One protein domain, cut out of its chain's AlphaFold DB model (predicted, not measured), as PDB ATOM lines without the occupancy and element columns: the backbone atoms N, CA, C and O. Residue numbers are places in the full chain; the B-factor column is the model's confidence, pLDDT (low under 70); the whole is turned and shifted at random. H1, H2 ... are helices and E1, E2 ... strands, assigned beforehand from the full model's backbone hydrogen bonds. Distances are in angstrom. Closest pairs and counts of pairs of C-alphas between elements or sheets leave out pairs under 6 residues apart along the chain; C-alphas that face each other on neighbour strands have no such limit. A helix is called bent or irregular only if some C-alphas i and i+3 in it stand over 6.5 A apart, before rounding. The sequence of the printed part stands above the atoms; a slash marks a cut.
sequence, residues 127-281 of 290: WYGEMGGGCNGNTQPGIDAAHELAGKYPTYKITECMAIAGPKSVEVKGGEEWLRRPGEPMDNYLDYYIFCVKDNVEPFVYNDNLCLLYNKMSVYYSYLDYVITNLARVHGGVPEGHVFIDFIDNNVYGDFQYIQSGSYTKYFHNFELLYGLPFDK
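What this domain is: This is residues 127 to 281 of the 290 residues of an uncharacterized protein of Bacteroidetes bacterium 4484_249 (UniProt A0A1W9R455). A long, strongly twisted ribbon of three strands, E1, E5 and E2, has the kinked helix H2 packed on it with residues 225 to 235, while residues 217 to 224 of H2 meet the short helix H1. E4 runs on into E5 and makes a small hairpin with E3 beyond one end of the ribbon, and the loops of residues 127 to 144 and 174 to 213 lie toward that same end. The printed part has 155 residues, with two named helices and five named strands in the order H1, E1, H2, E2, E3, E4, E5; the sheets run E1, E5, E2 and E3, E4, both antiparallel. The class is mixed, helices and strands, with under half of the residues in named elements. The whole is compact, with a radius of gyration of the C-alphas of 16.5 A and spans of 55 by 37 by 29 A.

How they stand to each other: After the unnamed residues 127 to 144, H1, residues 145 to 152, only grazes the sheet of E1, residues 162 to 173, E5, residues 270 to 280, and E2, residues 243 to 248. E1 and E5 are antiparallel at 162 degrees, with N 168 and O 275 at 2.9 A, within hydrogen-bond range. E5 and E2 are antiparallel at 139 degrees, with N 245 and O 274 at 2.8 A. H2, residues 214 to 235, touches H1 with residues 217 to 224 alone, about perpendicular at 76 degrees; their closest C-alphas, of Leu 149 and Tyr 221, are 5.9 A apart. H2 is on the sheet; its closest C-alphas to E1, those of Ala 232 and Val 170, are 6.8 A apart. E1, H2 and E2 form a split strand-helix-strand unit, two strands running the same way with E5 between them, and its crossover is right-handed. E3, residues 255 to 257, and E4, residues 266 to 268, form an antiparallel hairpin, with N 255 and O 268 at 2.9 A. E2 and E3 are apart. Every O i to N i+4 pair is within hydrogen-bond range in H1, and 16 of 18 are in H2.

Where its parts are: H1 begins at C-alpha 145 (37.668, -35.283, -7.034). E1 spans 30.1 A and bends by 70 degrees at residue 166. H2 spans 29.3 A, with a kink of 40 degrees near residue 227; it is irregular, but only just, with C-alphas 229 and 232 7.0 A apart. E2 spans 14.3 A. E5 spans 31.7 A and ends at C-alpha 280 (30.536, -69.446, -0.845).

The domain as a whole: The C-alphas of Gly 262 and Lys 281, 56.2 A apart, are the two farthest apart. The printed part has no cut. The link from E1 to H2, 40 residues, is long. The mean pLDDT of the printed part is 74.0, and 52 residues are under 70, among them residues 195 to 209 and 249 to 267.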
ATOM      1  N   TRP A 127      38.866 -30.275  -5.976       87.12
ATOM      2  CA  TRP A 127      39.173 -29.853  -7.337       87.12
ATOM      3  C   TRP A 127      38.839 -30.960  -8.336       87.12
ATOM      4  O   TRP A 127      39.141 -32.125  -8.111       87.12
ATOM      5  N   TYR A 128      38.244 -30.573  -9.461       78.31
ATOM      6  CA  TYR A 128      37.747 -31.456 -10.516       78.31
ATOM      7  C   TYR A 128      38.825 -32.370 -11.129       78.31
ATOM      8  O   TYR A 128      38.478 -33.390 -11.706       78.31
ATOM      9  N   GLY A 129      40.111 -32.013 -11.031       78.75
ATOM     10  CA  GLY A 129      41.218 -32.783 -11.600       78.75
ATOM     11  C   GLY A 129      42.596 -32.200 -11.283       78.75
ATOM     12  O   GLY A 129      42.740 -31.322 -10.426       78.75
ATOM     13  N   GLU A 130      43.603 -32.671 -12.023       74.69
ATOM     14  CA  GLU A 130      45.011 -32.238 -11.952       74.69
ATOM     15  C   GLU A 130      45.640 -32.379 -10.555       74.69
ATOM     16  O   GLU A 130      46.580 -31.653 -10.220       74.69
ATOM     17  N   MET A 131      45.149 -33.310  -9.727       79.31
ATOM     18  CA  MET A 131      45.628 -33.492  -8.349       79.31
ATOM     19  C   MET A 131      45.530 -32.205  -7.511       79.31
ATOM     20  O   MET A 131      46.346 -31.973  -6.611       79.31
ATOM     21  N   GLY A 132      44.551 -31.348  -7.826       80.44
ATOM     22  CA  GLY A 132      44.415 -30.010  -7.253       80.44
ATOM     23  C   GLY A 132      44.187 -29.981  -5.739       80.44
ATOM     24  O   GLY A 132      44.395 -28.937  -5.119       80.44
ATOM     25  N   GLY A 133      43.813 -31.108  -5.129       88.81
ATOM     26  CA  GLY A 133      43.494 -31.211  -3.710       88.81
ATOM     27  C   GLY A 133      42.040 -30.873  -3.394       88.81
ATOM     28  O   GLY A 133      41.183 -30.748  -4.273       88.81
ATOM     29  N   GLY A 134      41.786 -30.671  -2.110       90.62
ATOM     30  CA  GLY A 134      40.585 -30.033  -1.609       90.62
ATOM     31  C   GLY A 134      40.516 -28.551  -1.987       90.62
ATOM     32  O   GLY A 134      41.522 -27.900  -2.294       90.62
ATOM     33  N   CYS A 135      39.311 -27.997  -1.950       90.25
ATOM     34  CA  CYS A 135      39.054 -26.588  -2.221       90.25
ATOM     35  C   CYS A 135      38.027 -26.004  -1.237       90.25
ATOM     36  O   CYS A 135      37.547 -26.693  -0.346       90.25
ATOM     37  N   ASN A 136      37.751 -24.694  -1.323       89.50
ATOM     38  CA  ASN A 136      36.768 -23.996  -0.469       89.50
ATOM     39  C   ASN A 136      36.901 -24.219   1.055       89.50
ATOM     40  O   ASN A 136      35.934 -24.098   1.802       89.50
ATOM     41  N   GLY A 137      38.119 -24.469   1.541       83.44
ATOM     42  CA  GLY A 137      38.391 -24.712   2.961       83.44
ATOM     43  C   GLY A 137      38.805 -26.149   3.263       83.44
ATOM     44  O   GLY A 137      39.470 -26.363   4.277       83.44
ATOM     45  N   ASN A 138      38.538 -27.099   2.361       89.25
ATOM     46  CA  ASN A 138      39.267 -28.360   2.339       89.25
ATOM     47  C   ASN A 138      40.716 -28.080   1.900       89.25
ATOM     48  O   ASN A 138      40.964 -27.379   0.920       89.25
ATOM     49  N   THR A 139      41.682 -28.572   2.676       90.00
ATOM     50  CA  THR A 139      43.122 -28.316   2.485       90.00
ATOM     51  C   THR A 139      43.916 -29.580   2.169       90.00
ATOM     52  O   THR A 139      45.147 -29.530   2.144       90.00
ATOM     53  N   GLN A 140      43.241 -30.711   1.937       87.44
ATOM     54  CA  GLN A 140      43.903 -31.966   1.596       87.44
ATOM     55  C   GLN A 140      44.655 -31.838   0.264       87.44
ATOM     56  O   GLN A 140      44.048 -31.494  -0.745       87.44
ATOM     57  N   PRO A 141      45.977 -32.069   0.231       86.75
ATOM     58  CA  PRO A 141      46.758 -31.930  -0.990       86.75
ATOM     59  C   PRO A 141      46.881 -33.256  -1.749       86.75
ATOM     60  O   PRO A 141      46.890 -34.327  -1.146       86.75
ATOM     61  N   GLY A 142      47.127 -33.172  -3.058       78.69
ATOM     62  CA  GLY A 142      47.740 -34.266  -3.816       78.69
ATOM     63  C   GLY A 142      46.822 -35.430  -4.184       78.69
ATOM     64  O   GLY A 142      47.345 -36.487  -4.512       78.69
ATOM     65  N   ILE A 143      45.505 -35.229  -4.147       84.25
ATOM     66  CA  ILE A 143      44.478 -36.043  -4.814       84.25
ATOM     67  C   ILE A 143      43.400 -35.090  -5.355       84.25
ATOM     68  O   ILE A 143      43.376 -33.921  -4.977       84.25
ATOM     69  N   ASP A 144      42.538 -35.533  -6.259       84.94
ATOM     70  CA  ASP A 144      41.442 -34.722  -6.804       84.94
ATOM     71  C   ASP A 144      40.087 -35.420  -6.642       84.94
ATOM     72  O   ASP A 144      39.984 -36.493  -6.044       84.94
ATOM     73  N   ALA A 145      39.030 -34.791  -7.151       86.50
ATOM     74  CA  ALA A 145      37.668 -35.283  -7.034       86.50
ATOM     75  C   ALA A 145      37.512 -36.723  -7.539       86.50
ATOM     76  O   ALA A 145      36.836 -37.526  -6.905       86.50
ATOM     77  N   ALA A 146      38.156 -37.065  -8.654       83.81
ATOM     78  CA  ALA A 146      38.144 -38.414  -9.198       83.81
ATOM     79  C   ALA A 146      38.696 -39.433  -8.182       83.81
ATOM     80  O   ALA A 146      38.059 -40.451  -7.899       83.81
ATOM     81  N   HIS A 147      39.846 -39.140  -7.580       83.00
ATOM     82  CA  HIS A 147      40.437 -40.011  -6.568       83.00
ATOM     83  C   HIS A 147      39.531 -40.197  -5.361       83.00
ATOM     84  O   HIS A 147      39.353 -41.322  -4.899       83.00
ATOM     85  N   GLU A 148      38.946 -39.109  -4.866       87.62
ATOM     86  CA  GLU A 148      38.100 -39.192  -3.684       87.62
ATOM     87  C   GLU A 148      36.802 -39.957  -3.975       87.62
ATOM     88  O   GLU A 148      36.376 -40.790  -3.178       87.62
ATOM     89  N   LEU A 149      36.208 -39.765  -5.157       86.88
ATOM     90  CA  LEU A 149      35.051 -40.544  -5.611       86.88
ATOM     91  C   LEU A 149      35.344 -42.045  -5.636       86.88
ATOM     92  O   LEU A 149      34.560 -42.822  -5.094       86.88
ATOM     93  N   ALA A 150      36.471 -42.447  -6.228       84.75
ATOM     94  CA  ALA A 150      36.878 -43.848  -6.268       84.75
ATOM     95  C   ALA A 150      37.203 -44.388  -4.865       84.75
ATOM     96  O   ALA A 150      36.773 -45.482  -4.511       84.75
ATOM     97  N   GLY A 151      37.910 -43.605  -4.045       82.25
ATOM     98  CA  GLY A 151      38.323 -43.993  -2.694       82.25
ATOM     99  C   GLY A 151      37.163 -44.161  -1.714       82.25
ATOM    100  O   GLY A 151      37.253 -44.977  -0.796       82.25
ATOM    101  N   LYS A 152      36.061 -43.431  -1.914       84.50
ATOM    102  CA  LYS A 152      34.846 -43.573  -1.100       84.50
ATOM    103  C   LYS A 152      33.854 -44.604  -1.636       84.50
ATOM    104  O   LYS A 152      32.889 -44.916  -0.942       84.50
ATOM    105  N   TYR A 153      34.068 -45.138  -2.838       84.00
ATOM    106  CA  TYR A 153      33.159 -46.111  -3.435       84.00
ATOM    107  C   TYR A 153      33.292 -47.488  -2.761       84.00
ATOM    108  O   TYR A 153      34.410 -47.973  -2.565       84.00
ATOM    109  N   PRO A 154      32.182 -48.157  -2.393       79.19
ATOM    110  CA  PRO A 154      32.233 -49.427  -1.693       79.19
ATOM    111  C   PRO A 154      32.822 -50.520  -2.585       79.19
ATOM    112  O   PRO A 154      32.338 -50.798  -3.683       79.19
ATOM    113  N   THR A 155      33.841 -51.195  -2.067       77.38
ATOM    114  CA  THR A 155      34.417 -52.396  -2.673       77.38
ATOM    115  C   THR A 155      33.737 -53.645  -2.115       77.38
ATOM    116  O   THR A 155      33.216 -53.661  -0.991       77.38
ATOM    117  N   TYR A 156      33.705 -54.719  -2.904       73.94
ATOM    118  CA  TYR A 156      33.115 -55.970  -2.444       73.94
ATOM    119  C   TYR A 156      34.005 -56.606  -1.382       73.94
ATOM    120  O   TYR A 156      35.151 -56.981  -1.632       73.94
ATOM    121  N   LYS A 157      33.455 -56.776  -0.179       72.38
ATOM    122  CA  LYS A 157      34.175 -57.378   0.942       72.38
ATOM    123  C   LYS A 157      34.190 -58.897   0.803       72.38
ATOM    124  O   LYS A 157      33.243 -59.577   1.186       72.38
ATOM    125  N   ILE A 158      35.290 -59.431   0.280       66.12
ATOM    126  CA  ILE A 158      35.536 -60.876   0.268       66.12
ATOM    127  C   ILE A 158      35.845 -61.315   1.702       66.12
ATOM    128  O   ILE A 158      36.868 -60.936   2.272       66.12
ATOM    129  N   THR A 159      34.960 -62.116   2.290       70.12
ATOM    130  CA  THR A 159      35.203 -62.738   3.597       70.12
ATOM    131  C   THR A 159      36.039 -64.009   3.446       70.12
ATOM    132  O   THR A 159      36.228 -64.538   2.347       70.12
ATOM    133  N   GLU A 160      36.519 -64.562   4.559       66.06
ATOM    134  CA  GLU A 160      37.246 -65.835   4.545       66.06
ATOM    135  C   GLU A 160      36.416 -67.009   3.995       66.06
ATOM    136  O   GLU A 160      36.986 -67.945   3.425       66.06
ATOM    137  N   CYS A 161      35.086 -66.910   4.055       68.94
ATOM    138  CA  CYS A 161      34.155 -67.901   3.521       68.94
ATOM    139  C   CYS A 161      33.740 -67.669   2.073       68.94
ATOM    140  O   CYS A 161      33.040 -68.503   1.505       68.94
ATOM    141  N   MET A 162      34.232 -66.608   1.442       68.19
ATOM    142  CA  MET A 162      33.934 -66.295   0.053       68.19
ATOM    143  C   MET A 162      35.160 -66.499  -0.830       68.19
ATOM    144  O   MET A 162      36.315 -66.368  -0.413       68.19
ATOM    145  N   ALA A 163      34.904 -66.865  -2.078       74.88
ATOM    146  CA  ALA A 163      35.896 -66.894  -3.137       74.88
ATOM    147  C   ALA A 163      35.343 -66.205  -4.385       74.88
ATOM    148  O   ALA A 163      34.134 -66.090  -4.574       74.88
ATOM    149  N   ILE A 164      36.260 -65.751  -5.237       80.75
ATOM    150  CA  ILE A 164      35.945 -65.133  -6.520       80.75
ATOM    151  C   ILE A 164      36.337 -66.091  -7.638       80.75
ATOM    152  O   ILE A 164      37.475 -66.564  -7.695       80.75
ATOM    153  N   ALA A 165      35.406 -66.354  -8.549       78.50
ATOM    154  CA  ALA A 165      35.663 -67.047  -9.804       78.50
ATOM    155  C   ALA A 165      35.643 -66.062 -10.979       78.50
ATOM    156  O   ALA A 165      34.945 -65.052 -10.949       78.50
ATOM    157  N   GLY A 166      36.399 -66.389 -12.031       80.62
ATOM    158  CA  GLY A 166      36.388 -65.639 -13.289       80.62
ATOM    159  C   GLY A 166      36.729 -64.150 -13.149       80.62
ATOM    160  O   GLY A 166      35.968 -63.335 -13.665       80.62
ATOM    161  N   PRO A 167      37.830 -63.769 -12.468       86.19
ATOM    162  CA  PRO A 167      38.195 -62.365 -12.365       86.19
ATOM    163  C   PRO A 167      38.377 -61.771 -13.762       86.19
ATOM    164  O   PRO A 167      39.035 -62.362 -14.626       86.19
ATOM    165  N   LYS A 168      37.789 -60.600 -13.976       89.75
ATOM    166  CA  LYS A 168      37.889 -59.862 -15.226       89.75
ATOM    167  C   LYS A 168      38.097 -58.394 -14.925       89.75
ATOM    168  O   LYS A 168      37.303 -57.801 -14.203       89.75
ATOM    169  N   SER A 169      39.138 -57.825 -15.513       91.12
ATOM    170  CA  SER A 169      39.382 -56.402 -15.427       91.12
ATOM    171  C   SER A 169      38.836 -55.646 -16.634       91.12
ATOM    172  O   SER A 169      38.771 -56.173 -17.751       91.12
ATOM    173  N   VAL A 170      38.397 -54.417 -16.383       90.31
ATOM    174  CA  VAL A 170      37.911 -53.482 -17.395       90.31
ATOM    175  C   VAL A 170      38.603 -52.149 -17.185       90.31
ATOM    176  O   VAL A 170      38.507 -51.560 -16.116       90.31
ATOM    177  N   GLU A 171      39.276 -51.667 -18.220       88.19
ATOM    178  CA  GLU A 171      39.879 -50.341 -18.220       88.19
ATOM    179  C   GLU A 171      38.811 -49.276 -18.507       88.19
ATOM    180  O   GLU A 171      38.045 -49.389 -19.470       88.19
ATOM    181  N   VAL A 172      38.763 -48.240 -17.670       84.56
ATOM    182  CA  VAL A 172      37.858 -47.096 -17.798       84.56
ATOM    183  C   VAL A 172      38.677 -45.818 -17.830       84.56
ATOM    184  O   VAL A 172      39.319 -45.448 -16.847       84.56
ATOM    185  N   LYS A 173      38.628 -45.131 -18.972       81.81
ATOM    186  CA  LYS A 173      39.324 -43.865 -19.215       81.81
ATOM    187  C   LYS A 173      38.333 -42.709 -19.232       81.81
ATOM    188  O   LYS A 173      37.316 -42.781 -19.919       81.81
ATOM    189  N   GLY A 174      38.641 -41.642 -18.499       76.44
ATOM    190  CA  GLY A 174      37.844 -40.416 -18.490       76.44
ATOM    191  C   GLY A 174      37.581 -39.892 -19.907       76.44
ATOM    192  O   GLY A 174      38.452 -39.932 -20.775       76.44
ATOM    193  N   GLY A 175      36.356 -39.425 -20.154       71.19
ATOM    194  CA  GLY A 175      35.881 -38.880 -21.434       71.19
ATOM    195  C   GLY A 175      35.887 -39.814 -22.653       71.19
ATOM    196  O   GLY A 175      35.792 -39.334 -23.789       71.19
ATOM    197  N   GLU A 176      35.928 -41.128 -22.436       77.75
ATOM    198  CA  GLU A 176      35.483 -42.114 -23.426       77.75
ATOM    199  C   GLU A 176      34.039 -41.833 -23.890       77.75
ATOM    200  O   GLU A 176      33.197 -41.325 -23.145       77.75
ATOM    201  N   GLU A 177      33.717 -42.155 -25.148       75.06
ATOM    202  CA  GLU A 177      32.385 -41.849 -25.700       75.06
ATOM    203  C   GLU A 177      31.269 -42.695 -25.090       75.06
ATOM    204  O   GLU A 177      30.140 -42.231 -24.977       75.06
ATOM    205  N   TRP A 178      31.580 -43.920 -24.672       78.88
ATOM    206  CA  TRP A 178      30.605 -44.851 -24.104       78.88
ATOM    207  C   TRP A 178      30.287 -44.572 -22.629       78.88
ATOM    208  O   TRP A 178      29.314 -45.113 -22.109       78.88
ATOM    209  N   LEU A 179      31.065 -43.707 -21.967       77.56
ATOM    210  CA  LEU A 179      30.731 -43.149 -20.651       77.56
ATOM    211  C   LEU A 179      29.644 -42.063 -20.738       77.56
ATOM    212  O   LEU A 179      29.252 -41.494 -19.722       77.56
ATOM    213  N   ARG A 180      29.169 -41.776 -21.957       68.94
ATOM    214  CA  ARG A 180      28.174 -40.758 -22.287       68.94
ATOM    215  C   ARG A 180      26.978 -41.390 -22.982       68.94
ATOM    216  O   ARG A 180      27.067 -42.479 -23.560       68.94
ATOM    217  N   ARG A 181      25.847 -40.684 -22.988       56.03
ATOM    218  CA  ARG A 181      24.709 -41.083 -23.820       56.03
ATOM    219  C   ARG A 181      25.072 -40.959 -25.307       56.03
ATOM    220  O   ARG A 181      25.696 -39.976 -25.715       56.03
ATOM    221  N   PRO A 182      24.665 -41.923 -26.156       52.44
ATOM    222  CA  PRO A 182      24.915 -41.846 -27.590       52.44
ATOM    223  C   PRO A 182      24.341 -40.565 -28.213       52.44
ATOM    224  O   PRO A 182      23.137 -40.329 -28.157       52.44
ATOM    225  N   GLY A 183      25.195 -39.780 -28.875       51.44
ATOM    226  CA  GLY A 183      24.788 -38.599 -29.646       51.44
ATOM    227  C   GLY A 183      24.876 -37.259 -28.914       51.44
ATOM    228  O   GLY A 183      24.598 -36.235 -29.538       51.44
ATOM    229  N   GLU A 184      25.296 -37.237 -27.649       51.03
ATOM    230  CA  GLU A 184      25.507 -35.988 -26.913       51.03
ATOM    231  C   GLU A 184      26.940 -35.446 -27.121       51.03
ATOM    232  O   GLU A 184      27.906 -36.224 -27.185       51.03
ATOM    233  N   PRO A 185      27.113 -34.116 -27.299       52.47
ATOM    234  CA  PRO A 185      28.442 -33.506 -27.306       52.47
ATOM    235  C   PRO A 185      29.138 -33.752 -25.956       52.47
ATOM    236  O   PRO A 185      28.524 -34.223 -25.008       52.47
ATOM    237  N   MET A 186      30.439 -33.475 -25.850       52.69
ATOM    238  CA  MET A 186      31.053 -33.408 -24.515       52.69
ATOM    239  C   MET A 186      30.318 -32.332 -23.716       52.69
ATOM    240  O   MET A 186      30.225 -31.206 -24.215       52.69
ATOM    241  N   ASP A 187      29.789 -32.681 -22.537       49.38
ATOM    242  CA  ASP A 187      29.102 -31.727 -21.655       49.38
ATOM    243  C   ASP A 187      30.054 -30.580 -21.313       49.38
ATOM    244  O   ASP A 187      29.666 -29.409 -21.277       49.38
ATOM    245  N   ASN A 188      31.340 -30.904 -21.158       52.59
ATOM    246  CA  ASN A 188      32.423 -29.954 -21.005       52.59
ATOM    247  C   ASN A 188      33.770 -30.554 -21.457       52.59
ATOM    248  O   ASN A 188      34.042 -31.742 -21.319       52.59
ATOM    249  N   TYR A 189      34.685 -29.714 -21.949       57.91
ATOM    250  CA  TYR A 189      36.051 -30.124 -22.299       57.91
ATOM    251  C   TYR A 189      36.882 -30.614 -21.100       57.91
ATOM    252  O   TYR A 189      38.003 -31.068 -21.312       57.91
ATOM    253  N   LEU A 190      36.365 -30.493 -19.873       63.44
ATOM    254  CA  LEU A 190      36.998 -30.960 -18.639       63.44
ATOM    255  C   LEU A 190      36.438 -32.304 -18.161       63.44
ATOM    256  O   LEU A 190      36.988 -32.849 -17.217       63.44
ATOM    257  N   ASP A 191      35.427 -32.883 -18.821       61.59
ATOM    258  CA  ASP A 191      34.855 -34.191 -18.446       61.59
ATOM    259  C   ASP A 191      35.893 -35.323 -18.473       61.59
ATOM    260  O   ASP A 191      35.705 -36.374 -17.883       61.59
ATOM    261  N   TYR A 192      37.026 -35.115 -19.140       64.06
ATOM    262  CA  TYR A 192      38.168 -36.028 -19.105       64.06
ATOM    263  C   TYR A 192      38.787 -36.184 -17.710       64.06
ATOM    264  O   TYR A 192      39.406 -37.209 -17.420       64.06
ATOM    265  N   TYR A 193      38.621 -35.180 -16.850       66.88
ATOM    266  CA  TYR A 193      39.134 -35.152 -15.484       66.88
ATOM    267  C   TYR A 193      38.233 -35.892 -14.481       66.88
ATOM    268  O   TYR A 193      38.643 -36.083 -13.345       66.88
ATOM    269  N   ILE A 194      37.040 -36.356 -14.870       71.50
ATOM    270  CA  ILE A 194      36.153 -37.121 -13.982       71.50
ATOM    271  C   ILE A 194      35.571 -38.343 -14.712       71.50
ATOM    272  O   ILE A 194      35.469 -38.372 -15.933       71.50
ATOM    273  N   PHE A 195      35.212 -39.402 -13.986       67.50
ATOM    274  CA  PHE A 195      34.791 -40.680 -14.600       67.50
ATOM    275  C   PHE A 195      33.394 -40.673 -15.200       67.50
ATOM    276  O   PHE A 195      33.045 -41.563 -15.975       67.50
ATOM    277  N   CYS A 196      32.576 -39.719 -14.779       61.22
ATOM    278  CA  CYS A 196      31.147 -39.718 -14.998       61.22
ATOM    279  C   CYS A 196      30.713 -38.404 -15.632       61.22
ATOM    280  O   CYS A 196      31.028 -37.321 -15.148       61.22
ATOM    281  N   VAL A 197      29.958 -38.517 -16.719       53.72
ATOM    282  CA  VAL A 197      29.385 -37.375 -17.427       53.72
ATOM    283  C   VAL A 197      27.968 -37.152 -16.911       53.72
ATOM    284  O   VAL A 197      27.245 -38.112 -16.633       53.72
ATOM    285  N   LYS A 198      27.601 -35.890 -16.685       54.75
ATOM    286  CA  LYS A 198      26.360 -35.533 -16.005       54.75
ATOM    287  C   LYS A 198      25.316 -35.063 -17.007       54.75
ATOM    288  O   LYS A 198      25.323 -33.902 -17.393       54.75
ATOM    289  N   ASP A 199      24.321 -35.908 -17.266       46.41
ATOM    290  CA  ASP A 199      23.166 -35.525 -18.080       46.41
ATOM    291  C   ASP A 199      22.511 -34.217 -17.569       46.41
ATOM    292  O   ASP A 199      22.155 -34.093 -16.391       46.41
ATOM    293  N   ASN A 200      22.266 -33.271 -18.482       45.12
ATOM    294  CA  ASN A 200      21.484 -32.043 -18.262       45.12
ATOM    295  C   ASN A 200      22.037 -31.032 -17.236       45.12
ATOM    296  O   ASN A 200      21.252 -30.363 -16.552       45.12
ATOM    297  N   VAL A 201      23.353 -30.839 -17.137       44.44
ATOM    298  CA  VAL A 201      23.872 -29.566 -16.591       44.44
ATOM    299  C   VAL A 201      24.177 -28.629 -17.729       44.44
ATOM    300  O   VAL A 201      24.638 -29.052 -18.784       44.44
ATOM    301  N   GLU A 202      23.922 -27.342 -17.510       45.03
ATOM    302  CA  GLU A 202      24.509 -26.312 -18.353       45.03
ATOM    303  C   GLU A 202      26.003 -26.621 -18.567       45.03
ATOM    304  O   GLU A 202      26.693 -26.948 -17.595       45.03
ATOM    305  N   PRO A 203      26.497 -26.569 -19.818       46.47
ATOM    306  CA  PRO A 203      27.898 -26.830 -20.103       46.47
ATOM    307  C   PRO A 203      28.746 -25.938 -19.206       46.47
ATOM    308  O   PRO A 203      28.493 -24.733 -19.136       46.47
ATOM    309  N   PHE A 204      29.725 -26.535 -18.523       47.09
ATOM    310  CA  PHE A 204      30.635 -25.811 -17.637       47.09
ATOM    311  C   PHE A 204      31.204 -24.628 -18.425       47.09
ATOM    312  O   PHE A 204      31.916 -24.789 -19.425       47.09
ATOM    313  N   VAL A 205      30.839 -23.417 -18.024       47.62
ATOM    314  CA  VAL A 205      31.369 -22.218 -18.663       47.62
ATOM    315  C   VAL A 205      32.824 -22.123 -18.216       47.62
ATOM    316  O   VAL A 205      33.152 -22.473 -17.094       47.62
ATOM    317  N   TYR A 206      33.733 -21.619 -19.049       44.50
ATOM    318  CA  TYR A 206      35.158 -21.437 -18.705       44.50
ATOM    319  C   TYR A 206      35.412 -20.667 -17.377       44.50
ATOM    320  O   TYR A 206      36.524 -20.668 -16.862       44.50
ATOM    321  N   ASN A 207      34.381 -20.026 -16.812       45.88
ATOM    322  CA  ASN A 207      34.404 -19.332 -15.524       45.88
ATOM    323  C   ASN A 207      33.800 -20.133 -14.353       45.88
ATOM    324  O   ASN A 207      33.755 -19.610 -13.238       45.88
ATOM    325  N   ASP A 208      33.305 -21.346 -14.583       56.72
ATOM    326  CA  ASP A 208      32.806 -22.203 -13.520       56.72
ATOM    327  C   ASP A 208      33.982 -22.713 -12.693       56.72
ATOM    328  O   ASP A 208      35.002 -23.183 -13.200       56.72
ATOM    329  N   ASN A 209      33.842 -22.557 -11.382       65.75
ATOM    330  CA  ASN A 209      34.853 -22.955 -10.425       65.75
ATOM    331  C   ASN A 209      35.096 -24.471 -10.554       65.75
ATOM    332  O   ASN A 209      34.169 -25.254 -10.348       65.75
ATOM    333  N   LEU A 210      36.333 -24.882 -10.871       78.44
ATOM    334  CA  LEU A 210      36.737 -26.298 -10.891       78.44
ATOM    335  C   LEU A 210      36.666 -26.934  -9.490       78.44
ATOM    336  O   LEU A 210      36.886 -28.127  -9.345       78.44
ATOM    337  N   CYS A 211      36.380 -26.155  -8.449       85.81
ATOM    338  CA  CYS A 211      36.049 -26.668  -7.135       85.81
ATOM    339  C   CYS A 211      34.634 -27.266  -7.140       85.81
ATOM    340  O   CYS A 211      33.630 -26.542  -7.181       85.81
ATOM    341  N   LEU A 212      34.558 -28.592  -7.100       84.25
ATOM    342  CA  LEU A 212      33.327 -29.334  -6.888       84.25
ATOM    343  C   LEU A 212      32.933 -29.252  -5.423       84.25
ATOM    344  O   LEU A 212      33.612 -29.785  -4.555       84.25
ATOM    345  N   LEU A 213      31.806 -28.591  -5.173       84.81
ATOM    346  CA  LEU A 213      31.165 -28.606  -3.866       84.81
ATOM    347  C   LEU A 213      30.723 -30.028  -3.502       84.81
ATOM    348  O   LEU A 213      30.358 -30.795  -4.397       84.81
ATOM    349  N   TYR A 214      30.671 -30.343  -2.211       83.88
ATOM    350  CA  TYR A 214      30.257 -31.648  -1.681       83.88
ATOM    351  C   TYR A 214      28.966 -32.194  -2.322       83.88
ATOM    352  O   TYR A 214      28.909 -33.345  -2.734       83.88
ATOM    353  N   ASN A 215      27.953 -31.352  -2.551       74.38
ATOM    354  CA  ASN A 215      26.713 -31.778  -3.203       74.38
ATOM    355  C   ASN A 215      26.909 -32.178  -4.679       74.38
ATOM    356  O   ASN A 215      26.210 -33.052  -5.188       74.38
ATOM    357  N   LYS A 216      27.860 -31.560  -5.392       79.25
ATOM    358  CA  LYS A 216      28.259 -32.003  -6.735       79.25
ATOM    359  C   LYS A 216      29.075 -33.293  -6.666       79.25
ATOM    360  O   LYS A 216      28.896 -34.133  -7.544       79.25
ATOM    361  N   MET A 217      29.918 -33.465  -5.645       84.00
ATOM    362  CA  MET A 217      30.637 -34.722  -5.400       84.00
ATOM    363  C   MET A 217      29.658 -35.885  -5.210       84.00
ATOM    364  O   MET A 217      29.765 -36.879  -5.920       84.00
ATOM    365  N   SER A 218      28.629 -35.726  -4.376       80.44
ATOM    366  CA  SER A 218      27.564 -36.723  -4.180       80.44
ATOM    367  C   SER A 218      26.843 -37.091  -5.479       80.44
ATOM    368  O   SER A 218      26.584 -38.261  -5.761       80.44
ATOM    369  N   VAL A 219      26.586 -36.103  -6.339       76.62
ATOM    370  CA  VAL A 219      26.011 -36.348  -7.665       76.62
ATOM    371  C   VAL A 219      26.962 -37.183  -8.529       76.62
ATOM    372  O   VAL A 219      26.546 -38.205  -9.072       76.62
ATOM    373  N   TYR A 220      28.240 -36.814  -8.635       80.50
ATOM    374  CA  TYR A 220      29.217 -37.610  -9.386       80.50
ATOM    375  C   TYR A 220      29.413 -39.016  -8.810       80.50
ATOM    376  O   TYR A 220      29.599 -39.964  -9.572       80.50
ATOM    377  N   TYR A 221      29.282 -39.175  -7.496       82.12
ATOM    378  CA  TYR A 221      29.327 -40.468  -6.824       82.12
ATOM    379  C   TYR A 221      28.180 -41.387  -7.263       82.12
ATOM    380  O   TYR A 221      28.412 -42.544  -7.606       82.12
ATOM    381  N   SER A 222      26.958 -40.855  -7.364       75.88
ATOM    382  CA  SER A 222      25.811 -41.609  -7.893       75.88
ATOM    383  C   SER A 222      26.018 -42.061  -9.348       75.88
ATOM    384  O   SER A 222      25.643 -43.169  -9.727       75.88
ATOM    385  N   TYR A 223      26.680 -41.242 -10.171       78.31
ATOM    386  CA  TYR A 223      27.011 -41.627 -11.542       78.31
ATOM    387  C   TYR A 223      28.157 -42.632 -11.615       78.31
ATOM    388  O   TYR A 223      28.175 -43.458 -12.525       78.31
ATOM    389  N   LEU A 224      29.106 -42.576 -10.679       82.56
ATOM    390  CA  LEU A 224      30.179 -43.559 -10.592       82.56
ATOM    391  C   LEU A 224      29.602 -44.967 -10.375       82.56
ATOM    392  O   LEU A 224      30.027 -45.893 -11.064       82.56
ATOM    393  N   ASP A 225      28.579 -45.109  -9.524       83.06
ATOM    394  CA  ASP A 225      27.840 -46.373  -9.370       83.06
ATOM    395  C   ASP A 225      27.275 -46.864 -10.704       83.06
ATOM    396  O   ASP A 225      27.528 -47.999 -11.113       83.06
ATOM    397  N   TYR A 226      26.598 -45.989 -11.451       82.75
ATOM    398  CA  TYR A 226      26.058 -46.338 -12.763       82.75
ATOM    399  C   TYR A 226      27.151 -46.747 -13.766       82.75
ATOM    400  O   TYR A 226      26.996 -47.735 -14.494       82.75
ATOM    401  N   VAL A 227      28.282 -46.035 -13.794       85.31
ATOM    402  CA  VAL A 227      29.431 -46.373 -14.644       85.31
ATOM    403  C   VAL A 227      29.957 -47.767 -14.301       85.31
ATOM    404  O   VAL A 227      30.116 -48.593 -15.202       85.31
ATOM    405  N   ILE A 228      30.182 -48.055 -13.020       87.50
ATOM    406  CA  ILE A 228      30.764 -49.318 -12.554       87.50
ATOM    407  C   ILE A 228      29.795 -50.488 -12.765       87.50
ATOM    408  O   ILE A 228      30.183 -51.536 -13.287       87.50
ATOM    409  N   THR A 229      28.530 -50.341 -12.384       86.00
ATOM    410  CA  THR A 229      27.566 -51.454 -12.370       86.00
ATOM    411  C   THR A 229      26.945 -51.724 -13.744       86.00
ATOM    412  O   THR A 229      26.599 -52.872 -14.058       86.00
ATOM    413  N   ASN A 230      26.853 -50.700 -14.602       86.00
ATOM    414  CA  ASN A 230      26.194 -50.792 -15.905       86.00
ATOM    415  C   ASN A 230      27.154 -50.571 -17.076       86.00
ATOM    416  O   ASN A 230      27.395 -51.507 -17.842       86.00
ATOM    417  N   LEU A 231      27.690 -49.359 -17.244       87.25
ATOM    418  CA  LEU A 231      28.379 -48.988 -18.486       87.25
ATOM    419  C   LEU A 231      29.670 -49.782 -18.695       87.25
ATOM    420  O   LEU A 231      29.822 -50.451 -19.718       87.25
ATOM    421  N   ALA A 232      30.574 -49.766 -17.715       89.38
ATOM    422  CA  ALA A 232      31.865 -50.443 -17.800       89.38
ATOM    423  C   ALA A 232      31.692 -51.963 -17.859       89.38
ATOM    424  O   ALA A 232      32.362 -52.635 -18.641       89.38
ATOM    425  N   ARG A 233      30.724 -52.508 -17.113       90.44
ATOM    426  CA  ARG A 233      30.376 -53.932 -17.161       90.44
ATOM    427  C   ARG A 233      29.971 -54.362 -18.573       90.44
ATOM    428  O   ARG A 233      30.504 -55.338 -19.101       90.44
ATOM    429  N   VAL A 234      29.049 -53.626 -19.200       89.75
ATOM    430  CA  VAL A 234      28.556 -53.928 -20.554       89.75
ATOM    431  C   VAL A 234      29.652 -53.716 -21.595       89.75
ATOM    432  O   VAL A 234      29.911 -54.617 -22.392       89.75
ATOM    433  N   HIS A 235      30.332 -52.570 -21.563       89.62
ATOM    434  CA  HIS A 235      31.385 -52.230 -22.522       89.62
ATOM    435  C   HIS A 235      32.585 -53.183 -22.423       89.62
ATOM    436  O   HIS A 235      33.084 -53.686 -23.428       89.62
ATOM    437  N   GLY A 236      33.000 -53.508 -21.200       90.81
ATOM    438  CA  GLY A 236      34.061 -54.470 -20.922       90.81
ATOM    439  C   GLY A 236      33.669 -55.921 -21.203       90.81
ATOM    440  O   GLY A 236      34.518 -56.808 -21.120       90.81
ATOM    441  N   GLY A 237      32.405 -56.208 -21.533       92.44
ATOM    442  CA  GLY A 237      31.901 -57.563 -21.766       92.44
ATOM    443  C   GLY A 237      31.992 -58.449 -20.521       92.44
ATOM    444  O   GLY A 237      32.364 -59.623 -20.617       92.44
ATOM    445  N   VAL A 238      31.774 -57.875 -19.341       92.50
ATOM    446  CA  VAL A 238      31.761 -58.595 -18.067       92.50
ATOM    447  C   VAL A 238      30.473 -59.425 -17.983       92.50
ATOM    448  O   VAL A 238      29.382 -58.868 -18.147       92.50
ATOM    449  N   PRO A 239      30.564 -60.752 -17.760       89.38
ATOM    450  CA  PRO A 239      29.384 -61.610 -17.729       89.38
ATOM    451  C   PRO A 239      28.387 -61.216 -16.631       89.38
ATOM    452  O   PRO A 239      28.748 -60.637 -15.607       89.38
ATOM    453  N   GLU A 240      27.117 -61.563 -16.834       88.62
ATOM    454  CA  GLU A 240      26.084 -61.413 -15.806       88.62
ATOM    455  C   GLU A 240      26.444 -62.198 -14.530       88.62
ATOM    456  O   GLU A 240      27.126 -63.224 -14.583       88.62
ATOM    457  N   GLY A 241      26.039 -61.672 -13.372       85.00
ATOM    458  CA  GLY A 241      26.364 -62.231 -12.056       85.00
ATOM    459  C   GLY A 241      27.751 -61.868 -11.514       85.00
ATOM    460  O   GLY A 241      28.005 -62.099 -10.336       85.00
ATOM    461  N   HIS A 242      28.643 -61.278 -12.319       88.38
ATOM    462  CA  HIS A 242      29.893 -60.733 -11.785       88.38
ATOM    463  C   HIS A 242      29.618 -59.419 -11.051       88.38
ATOM    464  O   HIS A 242      28.951 -58.532 -11.586       88.38
ATOM    465  N   VAL A 243      30.165 -59.296  -9.847       88.00
ATOM    466  CA  VAL A 243      30.107 -58.085  -9.025       88.00
ATOM    467  C   VAL A 243      31.404 -57.303  -9.177       88.00
ATOM    468  O   VAL A 243      32.455 -57.891  -9.445       88.00
ATOM    469  N   PHE A 244      31.328 -55.983  -9.025       89.44
ATOM    470  CA  PHE A 244      32.516 -55.150  -8.871       89.44
ATOM    471  C   PHE A 244      33.226 -55.537  -7.575       89.44
ATOM    472  O   PHE A 244      32.572 -55.648  -6.546       89.44
ATOM    473  N   ILE A 245      34.531 -55.773  -7.640       84.81
ATOM    474  CA  ILE A 245      35.349 -56.201  -6.508       84.81
ATOM    475  C   ILE A 245      36.134 -55.027  -5.971       84.81
ATOM    476  O   ILE A 245      35.992 -54.714  -4.797       84.81
ATOM    477  N   ASP A 246      36.958 -54.412  -6.814       85.19
ATOM    478  CA  ASP A 246      37.876 -53.356  -6.403       85.19
ATOM    479  C   ASP A 246      38.396 -52.578  -7.618       85.19
ATOM    480  O   ASP A 246      38.280 -53.027  -8.765       85.19
ATOM    481  N   PHE A 247      39.019 -51.437  -7.359       84.06
ATOM    482  CA  PHE A 247      39.872 -50.754  -8.318       84.06
ATOM    483  C   PHE A 247      41.274 -51.376  -8.257       84.06
ATOM    484  O   PHE A 247      41.917 -51.403  -7.211       84.06
ATOM    485  N   ILE A 248      41.778 -51.882  -9.383       81.19
ATOM    486  CA  ILE A 248      43.173 -52.300  -9.505       81.19
ATOM    487  C   ILE A 248      44.012 -51.047  -9.740       81.19
ATOM    488  O   ILE A 248      43.921 -50.386 -10.777       81.19
ATOM    489  N   ASP A 249      44.848 -50.741  -8.754       60.22
ATOM    490  CA  ASP A 249      45.791 -49.631  -8.793       60.22
ATOM    491  C   ASP A 249      46.949 -49.943  -9.754       60.22
ATOM    492  O   ASP A 249      47.978 -50.496  -9.364       60.22
ATOM    493  N   ASN A 250      46.753 -49.638 -11.038       51.06
ATOM    494  CA  ASN A 250      47.803 -49.767 -12.050       51.06
ATOM    495  C   ASN A 250      48.328 -48.420 -12.566       51.06
ATOM    496  O   ASN A 250      49.418 -48.392 -13.140       51.06
ATOM    497  N   ASN A 251      47.603 -47.315 -12.354       54.06
ATOM    498  CA  ASN A 251      48.086 -45.949 -12.597       54.06
ATOM    499  C   ASN A 251      47.057 -44.909 -12.112       54.06
ATOM    500  O   ASN A 251      46.452 -44.174 -12.893       54.06
ATOM    501  N   VAL A 252      46.854 -44.836 -10.798       50.81
ATOM    502  CA  VAL A 252      45.876 -43.924 -10.174       50.81
ATOM    503  C   VAL A 252      46.148 -42.436 -10.485       50.81
ATOM    504  O   VAL A 252      45.232 -41.625 -10.481       50.81
ATOM    505  N   TYR A 253      47.362 -42.085 -10.922       55.38
ATOM    506  CA  TYR A 253      47.775 -40.727 -11.311       55.38
ATOM    507  C   TYR A 253      47.122 -40.157 -12.585       55.38
ATOM    508  O   TYR A 253      47.388 -39.005 -12.934       55.38
ATOM    509  N   GLY A 254      46.304 -40.949 -13.283       57.00
ATOM    510  CA  GLY A 254      45.792 -40.615 -14.607       57.00
ATOM    511  C   GLY A 254      46.834 -40.834 -15.704       57.00
ATOM    512  O   GLY A 254      48.038 -40.634 -15.522       57.00
ATOM    513  N   ASP A 255      46.369 -41.268 -16.873       59.81
ATOM    514  CA  ASP A 255      47.235 -41.423 -18.033       59.81
ATOM    515  C   ASP A 255      47.383 -40.080 -18.754       59.81
ATOM    516  O   ASP A 255      46.421 -39.458 -19.218       59.81
ATOM    517  N   PHE A 256      48.632 -39.640 -18.898       60.12
ATOM    518  CA  PHE A 256      48.970 -38.449 -19.666       60.12
ATOM    519  C   PHE A 256      48.924 -38.773 -21.160       60.12
ATOM    520  O   PHE A 256      49.764 -39.521 -21.667       60.12
ATOM    521  N   GLN A 257      47.997 -38.158 -21.899       56.00
ATOM    522  CA  GLN A 257      48.033 -38.183 -23.361       56.00
ATOM    523  C   GLN A 257      48.148 -36.787 -23.970       56.00
ATOM    524  O   GLN A 257      47.278 -35.925 -23.845       56.00
ATOM    525  N   TYR A 258      49.215 -36.602 -24.749       55.09
ATOM    526  CA  TYR A 258      49.370 -35.472 -25.657       55.09
ATOM    527  C   TYR A 258      48.508 -35.692 -26.901       55.09
ATOM    528  O   TYR A 258      48.971 -36.247 -27.899       55.09
ATOM    529  N   ILE A 259      47.260 -35.233 -26.883       52.94
ATOM    530  CA  ILE A 259      46.488 -35.144 -28.124       52.94
ATOM    531  C   ILE A 259      46.870 -33.832 -28.815       52.94
ATOM    532  O   ILE A 259      46.390 -32.760 -28.454       52.94
ATOM    533  N   GLN A 260      47.756 -33.913 -29.815       42.84
ATOM    534  CA  GLN A 260      48.097 -32.774 -30.671       42.84
ATOM    535  C   GLN A 260      46.885 -32.361 -31.517       42.84
ATOM    536  O   GLN A 260      46.677 -32.834 -32.630       42.84
ATOM    537  N   SER A 261      46.115 -31.412 -30.997       43.19
ATOM    538  CA  SER A 261      45.298 -30.504 -31.796       43.19
ATOM    539  C   SER A 261      45.527 -29.087 -31.262       43.19
ATOM    540  O   SER A 261      44.758 -28.562 -30.462       43.19
ATOM    541  N   GLY A 262      46.671 -28.495 -31.625       62.00
ATOM    542  CA  GLY A 262      47.099 -27.180 -31.131       62.00
ATOM    543  C   GLY A 262      47.921 -27.223 -29.831       62.00
ATOM    544  O   GLY A 262      48.800 -28.067 -29.686       62.00
ATOM    545  N   SER A 263      47.683 -26.261 -28.927       51.84
ATOM    546  CA  SER A 263      48.536 -25.920 -27.769       51.84
ATOM    547  C   SER A 263      48.047 -26.417 -26.400       51.84
ATOM    548  O   SER A 263      48.553 -25.944 -25.385       51.84
ATOM    549  N   TYR A 264      47.069 -27.324 -26.336       52.81
ATOM    550  CA  TYR A 264      46.495 -27.787 -25.063       52.81
ATOM    551  C   TYR A 264      46.919 -29.223 -24.741       52.81
ATOM    552  O   TYR A 264      46.979 -30.074 -25.627       52.81
ATOM    553  N   THR A 265      47.209 -29.477 -23.465       58.34
ATOM    554  CA  THR A 265      47.454 -30.818 -22.908       58.34
ATOM    555  C   THR A 265      46.155 -31.300 -22.273       58.34
ATOM    556  O   THR A 265      45.492 -30.506 -21.611       58.34
ATOM    557  N   LYS A 266      45.772 -32.561 -22.498       61.44
ATOM    558  CA  LYS A 266      44.614 -33.182 -21.843       61.44
ATOM    559  C   LYS A 266      45.107 -34.213 -20.830       61.44
ATOM    560  O   LYS A 266      46.053 -34.945 -21.120       61.44
ATOM    561  N   TYR A 267      44.450 -34.267 -19.679       68.25
ATOM    562  CA  TYR A 267      44.675 -35.284 -18.654       68.25
ATOM    563  C   TYR A 267      43.413 -36.125 -18.543       68.25
ATOM    564  O   TYR A 267      42.309 -35.599 -18.678       68.25
ATOM    565  N   PHE A 268      43.590 -37.423 -18.348       72.12
ATOM    566  CA  PHE A 268      42.486 -38.356 -18.223       72.12
ATOM    567  C   PHE A 268      42.782 -39.268 -17.052       72.12
ATOM    568  O   PHE A 268      43.887 -39.803 -16.953       72.12
ATOM    569  N   HIS A 269      41.800 -39.484 -16.186       76.00
ATOM    570  CA  HIS A 269      41.938 -40.545 -15.205       76.00
ATOM    571  C   HIS A 269      41.717 -41.900 -15.869       76.00
ATOM    572  O   HIS A 269      40.838 -42.048 -16.721       76.00
ATOM    573  N   ASN A 270      42.524 -42.879 -15.477       79.75
ATOM    574  CA  ASN A 270      42.430 -44.246 -15.954       79.75
ATOM    575  C   ASN A 270      42.343 -45.181 -14.749       79.75
ATOM    576  O   ASN A 270      43.222 -45.153 -13.892       79.75
ATOM    577  N   PHE A 271      41.278 -45.970 -14.678       80.19
ATOM    578  CA  PHE A 271      41.066 -46.946 -13.616       80.19
ATOM    579  C   PHE A 271      40.844 -48.315 -14.230       80.19
ATOM    580  O   PHE A 271      40.143 -48.465 -15.230       80.19
ATOM    581  N   GLU A 272      41.410 -49.331 -13.594       87.44
ATOM    582  CA  GLU A 272      41.124 -50.713 -13.929       87.44
ATOM    583  C   GLU A 272      40.130 -51.266 -12.910       87.44
ATOM    584  O   GLU A 272      40.441 -51.436 -11.738       87.44
ATOM    585  N   LEU A 273      38.900 -51.516 -13.346       89.81
ATOM    586  CA  LEU A 273      37.843 -52.068 -12.507       89.81
ATOM    587  C   LEU A 273      37.937 -53.590 -12.516       89.81
ATOM    588  O   LEU A 273      37.853 -54.204 -13.581       89.81
ATOM    589  N   LEU A 274      38.074 -54.209 -11.348       89.25
ATOM    590  CA  LEU A 274      38.052 -55.658 -11.205       89.25
ATOM    591  C   LEU A 274      36.636 -56.140 -10.919       89.25
ATOM    592  O   LEU A 274      35.996 -55.696  -9.973       89.25
ATOM    593  N   TYR A 275      36.185 -57.120 -11.693       90.75
ATOM    594  CA  TYR A 275      34.934 -57.831 -11.479       90.75
ATOM    595  C   TYR A 275      35.187 -59.314 -11.255       90.75
ATOM    596  O   TYR A 275      36.185 -59.863 -11.724       90.75
ATOM    597  N   GLY A 276      34.245 -59.995 -10.613       85.94
ATOM    598  CA  GLY A 276      34.282 -61.446 -10.478       85.94
ATOM    599  C   GLY A 276      32.979 -62.018  -9.945       85.94
ATOM    600  O   GLY A 276      32.129 -61.287  -9.445       85.94
ATOM    601  N   LEU A 277      32.799 -63.329 -10.080       86.88
ATOM    602  CA  LEU A 277      31.625 -64.038  -9.580       86.88
ATOM    603  C   LEU A 277      31.886 -64.502  -8.138       86.88
ATOM    604  O   LEU A 277      32.736 -65.381  -7.947       86.88
ATOM    605  N   PRO A 278      31.194 -63.943  -7.131       81.06
ATOM    606  CA  PRO A 278      31.337 -64.400  -5.761       81.06
ATOM    607  C   PRO A 278      30.617 -65.735  -5.565       81.06
ATOM    608  O   PRO A 278      29.551 -65.977  -6.134       81.06
ATOM    609  N   PHE A 279      31.201 -66.606  -4.750       79.31
ATOM    610  CA  PHE A 279      30.561 -67.836  -4.298       79.31
ATOM    611  C   PHE A 279      31.055 -68.232  -2.907       79.31
ATOM    612  O   PHE A 279      32.199 -67.949  -2.532       79.31
ATOM    613  N   ASP A 280      30.197 -68.927  -2.164       77.81
ATOM    614  CA  ASP A 280      30.536 -69.446  -0.845       77.81
ATOM    615  C   ASP A 280      31.429 -70.681  -0.958       77.81
ATOM    616  O   ASP A 280      31.185 -71.604  -1.748       77.81
ATOM    617  N   LYS A 281      32.485 -70.718  -0.147       73.31
ATOM    618  CA  LYS A 281      33.354 -71.885  -0.046       73.31
ATOM    619  C   LYS A 281      32.593 -73.026   0.639       73.31
ATOM    620  O   LYS A 281      32.044 -72.830   1.724       73.31
TER     621      LYS A 281